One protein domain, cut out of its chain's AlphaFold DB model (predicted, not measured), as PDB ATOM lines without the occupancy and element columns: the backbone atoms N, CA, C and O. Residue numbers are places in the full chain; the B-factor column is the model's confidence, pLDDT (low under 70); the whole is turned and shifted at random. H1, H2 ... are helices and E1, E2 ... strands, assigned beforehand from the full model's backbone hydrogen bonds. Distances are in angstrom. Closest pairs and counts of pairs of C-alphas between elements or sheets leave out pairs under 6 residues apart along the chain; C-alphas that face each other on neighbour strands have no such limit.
ATOM      1  N   LEU A  16     319.002 238.675 356.287       94.00
ATOM      2  CA  LEU A  16     317.927 239.275 355.514       94.00
ATOM      3  C   LEU A  16     318.478 240.394 354.629       94.00
ATOM      4  O   LEU A  16     319.522 240.992 354.906       94.00
ATOM      5  N   THR A  17     317.782 240.648 353.530       93.38
ATOM      6  CA  THR A  17     317.997 241.830 352.698       93.38
ATOM      7  C   THR A  17     317.133 242.973 353.218       93.38
ATOM      8  O   THR A  17     316.176 242.759 353.961       93.38
ATOM      9  N   GLN A  18     317.484 244.204 352.854       91.62
ATOM     10  CA  GLN A  18     316.737 245.393 353.249       91.62
ATOM     11  C   GLN A  18     316.241 246.133 352.010       91.62
ATOM     12  O   GLN A  18     317.000 246.359 351.068       91.62
ATOM     13  N   SER A  19     314.981 246.560 352.045       91.19
ATOM     14  CA  SER A  19     314.382 247.420 351.029       91.19
ATOM     15  C   SER A  19     313.418 248.392 351.700       91.19
ATOM     16  O   SER A  19     312.489 247.968 352.379       91.19
ATOM     17  N   TRP A  20     313.646 249.703 351.561       90.56
ATOM     18  CA  TRP A  20     312.780 250.751 352.136       90.56
ATOM     19  C   TRP A  20     312.494 250.602 353.646       90.56
ATOM     20  O   TRP A  20     311.385 250.871 354.098       90.56
ATOM     21  N   GLY A  21     313.479 250.140 354.427       91.88
ATOM     22  CA  GLY A  21     313.317 249.885 355.871       91.88
ATOM     23  C   GLY A  21     312.678 248.532 356.217       91.88
ATOM     24  O   GLY A  21     312.649 248.138 357.380       91.88
ATOM     25  N   PHE A  22     312.228 247.768 355.220       94.12
ATOM     26  CA  PHE A  22     311.703 246.420 355.411       94.12
ATOM     27  C   PHE A  22     312.800 245.369 355.271       94.12
ATOM     28  O   PHE A  22     313.578 245.389 354.316       94.12
ATOM     29  N   ALA A  23     312.816 244.425 356.204       95.25
ATOM     30  CA  ALA A  23     313.552 243.184 356.105       95.25
ATOM     31  C   ALA A  23     312.838 242.255 355.121       95.25
ATOM     32  O   ALA A  23     311.624 242.061 355.212       95.25
ATOM     33  N   MET A  24     313.602 241.675 354.203       94.19
ATOM     34  CA  MET A  24     313.137 240.779 353.151       94.19
ATOM     35  C   MET A  24     313.984 239.506 353.130       94.19
ATOM     36  O   MET A  24     315.141 239.488 353.557       94.19
ATOM     37  N   LEU A  25     313.412 238.415 352.625       92.81
ATOM     38  CA  LEU A  25     314.191 237.206 352.378       92.81
ATOM     39  C   LEU A  25     315.160 237.426 351.200       92.81
ATOM     40  O   LEU A  25     314.839 238.179 350.279       92.81
ATOM     41  N   PRO A  26     316.325 236.753 351.186       87.25
ATOM     42  CA  PRO A  26     317.376 237.009 350.204       87.25
ATOM     43  C   PRO A  26     316.954 236.771 348.748       87.25
ATOM     44  O   PRO A  26     317.395 237.519 347.881       87.25
ATOM     45  N   ARG A  53     311.339 247.242 359.956       94.88
ATOM     46  CA  ARG A  53     310.060 246.551 359.752       94.88
ATOM     47  C   ARG A  53     310.249 245.211 359.067       94.88
ATOM     48  O   ARG A  53     311.241 244.966 358.398       94.88
ATOM     49  N   ILE A  54     309.245 244.358 359.188       95.38
ATOM     50  CA  ILE A  54     309.102 243.131 358.409       95.38
ATOM     51  C   ILE A  54     307.633 243.027 358.016       95.38
ATOM     52  O   ILE A  54     306.752 243.297 358.837       95.38
ATOM     53  N   ASP A  55     307.357 242.713 356.755       93.50
ATOM     54  CA  ASP A  55     305.979 242.493 356.332       93.50
ATOM     55  C   ASP A  55     305.464 241.134 356.834       93.50
ATOM     56  O   ASP A  55     306.222 240.246 357.238       93.50
ATOM     57  N   GLN A  56     304.145 240.966 356.808       91.75
ATOM     58  CA  GLN A  56     303.510 239.760 357.317       91.75
ATOM     59  C   GLN A  56     303.929 238.500 356.542       91.75
ATOM     60  O   GLN A  56     304.148 237.466 357.170       91.75
ATOM     61  N   LEU A  57     304.026 238.549 355.213       90.44
ATOM     62  CA  LEU A  57     304.382 237.389 354.394       90.44
ATOM     63  C   LEU A  57     305.815 236.937 354.693       90.44
ATOM     64  O   LEU A  57     306.029 235.767 355.016       90.44
ATOM     65  N   THR A  58     306.765 237.871 354.676       93.06
ATOM     66  CA  THR A  58     308.171 237.629 355.013       93.06
ATOM     67  C   THR A  58     308.298 237.073 356.433       93.06
ATOM     68  O   THR A  58     309.022 236.102 356.649       93.06
ATOM     69  N   ALA A  59     307.550 237.616 357.400       94.75
ATOM     70  CA  ALA A  59     307.554 237.115 358.774       94.75
ATOM     71  C   ALA A  59     307.046 235.666 358.880       94.75
ATOM     72  O   ALA A  59     307.641 234.873 359.606       94.75
ATOM     73  N   HIS A  60     305.993 235.290 358.144       94.00
ATOM     74  CA  HIS A  60     305.481 233.911 358.142       94.00
ATOM     75  C   HIS A  60     306.455 232.939 357.473       94.00
ATOM     76  O   HIS A  60     306.689 231.846 357.985       94.00
ATOM     77  N   GLN A  61     307.052 233.331 356.348       94.38
ATOM     78  CA  GLN A  61     308.053 232.503 355.681       94.38
ATOM     79  C   GLN A  61     309.296 232.325 356.561       94.38
ATOM     80  O   GLN A  61     309.790 231.209 356.702       94.38
ATOM     81  N   LEU A  62     309.762 233.393 357.216       94.62
ATOM     82  CA  LEU A  62     310.866 233.313 358.169       94.62
ATOM     83  C   LEU A  62     310.514 232.433 359.372       94.62
ATOM     84  O   LEU A  62     311.330 231.604 359.766       94.62
ATOM     85  N   ALA A  63     309.300 232.557 359.916       94.81
ATOM     86  CA  ALA A  63     308.814 231.704 360.996       94.81
ATOM     87  C   ALA A  63     308.848 230.222 360.608       94.81
ATOM     88  O   ALA A  63     309.345 229.410 361.382       94.81
ATOM     89  N   ALA A  64     308.415 229.871 359.393       93.88
ATOM     90  CA  ALA A  64     308.482 228.500 358.891       93.88
ATOM     91  C   ALA A  64     309.927 227.975 358.798       93.88
ATOM     92  O   ALA A  64     310.187 226.813 359.110       93.88
ATOM     93  N   ILE A  65     310.881 228.838 358.430       94.06
ATOM     94  CA  ILE A  65     312.305 228.484 358.375       94.06
ATOM     95  C   ILE A  65     312.859 228.210 359.780       94.06
ATOM     96  O   ILE A  65     313.612 227.255 359.964       94.06
ATOM     97  N   VAL A  66     312.499 229.023 360.777       94.12
ATOM     98  CA  VAL A  66     313.074 228.946 362.133       94.12
ATOM     99  C   VAL A  66     312.236 228.138 363.130       94.12
ATOM    100  O   VAL A  66     312.656 227.982 364.272       94.12
ATOM    101  N   ALA A  67     311.085 227.592 362.729       91.44
ATOM    102  CA  ALA A  67     310.114 226.943 363.622       91.44
ATOM    103  C   ALA A  67     310.700 225.808 364.484       91.44
ATOM    104  O   ALA A  67     310.221 225.544 365.585       91.44
ATOM    105  N   ARG A  68     311.735 225.129 363.984       87.25
ATOM    106  CA  ARG A  68     312.400 223.997 364.652       87.25
ATOM    107  C   ARG A  68     313.676 224.388 365.400       87.25
ATOM    108  O   ARG A  68     314.322 223.534 366.011       87.25
ATOM    109  N   ALA A  69     314.045 225.667 365.365       90.25
ATOM    110  CA  ALA A  69     315.224 226.154 366.057       90.25
ATOM    111  C   ALA A  69     315.072 225.984 367.578       90.25
ATOM    112  O   ALA A  69     313.996 226.159 368.155       90.25
ATOM    113  N   SER A  70     316.169 225.649 368.255       90.56
ATOM    114  CA  SER A  70     316.213 225.534 369.717       90.56
ATOM    115  C   SER A  70     316.126 226.897 370.416       90.56
ATOM    116  O   SER A  70     315.689 226.960 371.565       90.56
ATOM    117  N   GLY A  71     316.483 227.965 369.700       91.19
ATOM    118  CA  GLY A  71     316.347 229.362 370.094       91.19
ATOM    119  C   GLY A  71     316.470 230.279 368.878       91.19
ATOM    120  O   GLY A  71     317.039 229.890 367.856       91.19
ATOM    121  N   ILE A  72     315.923 231.488 368.990       93.94
ATOM    122  CA  ILE A  72     315.959 232.507 367.939       93.94
ATOM    123  C   ILE A  72     316.539 233.781 368.544       93.94
ATOM    124  O   ILE A  72     316.003 234.319 369.512       93.94
ATOM    125  N   GLU A  73     317.627 234.259 367.961       95.38
ATOM    126  CA  GLU A  73     318.242 235.545 368.258       95.38
ATOM    127  C   GLU A  73     318.042 236.470 367.055       95.38
ATOM    128  O   GLU A  73     318.282 236.064 365.919       95.38
ATOM    129  N   VAL A  74     317.599 237.704 367.295       96.50
ATOM    130  CA  VAL A  74     317.483 238.741 366.262       96.50
ATOM    131  C   VAL A  74     318.528 239.808 366.559       96.50
ATOM    132  O   VAL A  74     318.560 240.335 367.671       96.50
ATOM    133  N   ILE A  75     319.369 240.116 365.575       97.19
ATOM    134  CA  ILE A  75     320.413 241.142 365.646       97.19
ATOM    135  C   ILE A  75     320.236 242.135 364.500       97.19
ATOM    136  O   ILE A  75     319.802 241.751 363.417       97.19
ATOM    137  N   GLY A  76     320.593 243.393 364.728       95.62
ATOM    138  CA  GLY A  76     320.470 244.466 363.748       95.62
ATOM    139  C   GLY A  76     321.111 245.756 364.239       95.62
ATOM    140  O   GLY A  76     321.593 245.828 365.372       95.62
ATOM    141  N   ASP A  77     321.093 246.772 363.384       96.00
ATOM    142  CA  ASP A  77     321.788 248.041 363.608       96.00
ATOM    143  C   ASP A  77     321.039 248.960 364.587       96.00
ATOM    144  O   ASP A  77     321.647 249.840 365.197       96.00
ATOM    145  N   THR A  78     319.723 248.765 364.754       93.88
ATOM    146  CA  THR A  78     318.878 249.579 365.643       93.88
ATOM    147  C   THR A  78     318.138 248.721 366.678       93.88
ATOM    148  O   THR A  78     317.514 247.720 366.312       93.88
ATOM    149  N   PRO A  79     318.162 249.089 367.975       94.31
ATOM    150  CA  PRO A  79     317.420 248.369 369.013       94.31
ATOM    151  C   PRO A  79     315.909 248.319 368.754       94.31
ATOM    152  O   PRO A  79     315.271 247.302 369.028       94.31
ATOM    153  N   GLU A  80     315.336 249.395 368.214       94.88
ATOM    154  CA  GLU A  80     313.913 249.502 367.894       94.88
ATOM    155  C   GLU A  80     313.518 248.546 366.766       94.88
ATOM    156  O   GLU A  80     312.526 247.824 366.898       94.88
ATOM    157  N   GLY A  81     314.312 248.488 365.690       94.31
ATOM    158  CA  GLY A  81     314.094 247.552 364.586       94.31
ATOM    159  C   GLY A  81     314.209 246.100 365.043       94.31
ATOM    160  O   GLY A  81     313.336 245.281 364.748       94.31
ATOM    161  N   VAL A  82     315.224 245.795 365.860       96.69
ATOM    162  CA  VAL A  82     315.393 244.469 366.473       96.69
ATOM    163  C   VAL A  82     314.178 244.093 367.320       96.69
ATOM    164  O   VAL A  82     313.644 242.994 367.160       96.69
ATOM    165  N   ALA A  83     313.707 244.986 368.195       96.06
ATOM    166  CA  ALA A  83     312.545 244.724 369.041       96.06
ATOM    167  C   ALA A  83     311.278 244.476 368.208       96.06
ATOM    168  O   ALA A  83     310.584 243.482 368.426       96.06
ATOM    169  N   HIS A  84     311.017 245.326 367.212       94.94
ATOM    170  CA  HIS A  84     309.833 245.227 366.365       94.94
ATOM    171  C   HIS A  84     309.814 243.938 365.530       94.94
ATOM    172  O   HIS A  84     308.803 243.230 365.492       94.94
ATOM    173  N   ILE A  85     310.934 243.584 364.891       95.06
ATOM    174  CA  ILE A  85     311.023 242.358 364.086       95.06
ATOM    175  C   ILE A  85     310.969 241.113 364.973       95.06
ATOM    176  O   ILE A  85     310.313 240.135 364.608       95.06
ATOM    177  N   ARG A  86     311.582 241.149 366.162       95.69
ATOM    178  CA  ARG A  86     311.485 240.051 367.132       95.69
ATOM    179  C   ARG A  86     310.038 239.800 367.551       95.69
ATOM    180  O   ARG A  86     309.618 238.645 367.568       95.69
ATOM    181  N   ASP A  87     309.270 240.849 367.833       94.50
ATOM    182  CA  ASP A  87     307.856 240.722 368.197       94.50
ATOM    183  C   ASP A  87     307.007 240.199 367.030       94.50
ATOM    184  O   ASP A  87     306.158 239.324 367.221       94.50
ATOM    185  N   ALA A  88     307.249 240.688 365.809       94.44
ATOM    186  CA  ALA A  88     306.568 240.202 364.610       94.44
ATOM    187  C   ALA A  88     306.846 238.709 364.360       94.44
ATOM    188  O   ALA A  88     305.920 237.938 364.104       94.44
ATOM    189  N   LEU A  89     308.105 238.285 364.505       93.38
ATOM    190  CA  LEU A  89     308.508 236.891 364.340       93.38
ATOM    191  C   LEU A  89     307.943 235.999 365.453       93.38
ATOM    192  O   LEU A  89     307.425 234.923 365.168       93.38
ATOM    193  N   ALA A  90     307.955 236.457 366.708       91.38
ATOM    194  CA  ALA A  90     307.363 235.724 367.825       91.38
ATOM    195  C   ALA A  90     305.857 235.485 367.623       91.38
ATOM    196  O   ALA A  90     305.357 234.401 367.923       91.38
ATOM    197  N   ARG A  91     305.127 236.463 367.074       92.50
ATOM    198  CA  ARG A  91     303.705 236.297 366.720       92.50
ATOM    199  C   ARG A  91     303.497 235.296 365.586       92.50
ATOM    200  O   ARG A  91     302.507 234.575 365.605       92.50
ATOM    201  N   ALA A  92     304.409 235.256 364.617       91.94
ATOM    202  CA  ALA A  92     304.329 234.345 363.479       91.94
ATOM    203  C   ALA A  92     304.688 232.891 363.844       91.94
ATOM    204  O   ALA A  92     304.134 231.973 363.250       91.94
ATOM    205  N   VAL A  93     305.575 232.674 364.823       85.88
ATOM    206  CA  VAL A  93     305.982 231.329 365.287       85.88
ATOM    207  C   VAL A  93     304.952 230.690 366.231       85.88
ATOM    208  O   VAL A  93     304.794 229.475 366.222       85.88
ATOM    209  N   ASN A  94     304.242 231.478 367.046       74.31
ATOM    210  CA  ASN A  94     303.286 230.970 368.047       74.31
ATOM    211  C   ASN A  94     301.866 230.709 367.496       74.31
ATOM    212  O   ASN A  94     300.900 230.743 368.262       74.31
ATOM    213  N   ARG A  95     301.715 230.510 366.185       57.34
ATOM    214  CA  ARG A  95     300.418 230.356 365.513       57.34
ATOM    215  C   ARG A  95     300.221 228.934 365.011       57.34
ATOM    216  O   ARG A  95     299.067 228.465 365.102       57.34
TER     217      ARG A  95
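AT A GLANCE: This is residues 16 to 26 and 53 to 95 of the 95 residues of an uncharacterized protein of Streptomyces sp. TLI_235 (UniProt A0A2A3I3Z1). Two helices, H1 and H2, meet about perpendicular where the last part of H2 packs on H1. A small hairpin of strands E1 and E2 sits near H1, and on the other side of the model the strand E3 leads through a tight turn into H2, which folds back beside it. The printed part has 54 residues with two named helices and three named strands, in the order E1, E2, H1, E3, H2; the one sheet, E1 - E2, is antiparallel, and the class is mixed, helices and strands. The whole is compact, with a radius of gyration of the C-alphas of 10.4 A, and rounded, spanning 28 by 20 by 17 A.

HOW THE PARTS SIT: E1, residues 17 to 19, and E2, residues 22 to 24, form an antiparallel hairpin at 140 degrees. N 17 and O 24 are 2.9 A apart and N 24 and O 17 are 2.8 A apart, both within hydrogen-bond range. Residues 22 to 23 of E2 also pair with residues 53 to 54, parallel. The closest C-alphas of E2 and H1, residues 56 to 66, are those of Met 24 and Thr 58, 6.2 A apart. E3, residues 71 to 75, pairs with no named strand. Its closest C-alphas to H2, residues 79 to 93, are those of Ile 75 and Val 82, 6.1 A apart. H2 touches H1 with residues 88 to 93 alone, about perpendicular at 75 degrees; the closest C-alphas are those of Ala 63 and Val 93, 5.2 A apart. E1 is apart from H1, E3 and H2. In H1 and H2 every O i to N i+4 pair is within hydrogen-bond range.

IN THESE COORDINATES: E1 begins at C-alpha 17 (317.997, 241.830, 352.698) and E2 follows it after a tight link. H1 is 15.2 A long, E3 13.2 A and H2 20.9 A, from first to last C-alpha. H2 ends at C-alpha 93 (305.982, 231.329, 365.287).

THE WHOLE: The C-alphas farthest apart, those of Trp 20 and Ser 70, are 30.9 A apart. Residues 27 to 52 are not printed, and C-alphas 26 and 53 are 15.4 A apart across the cut. The links E1 to E2, H1 to E3 and E3 to H2 are tight. The mean pLDDT of the printed part is 92.3, and residue 95 is under 70.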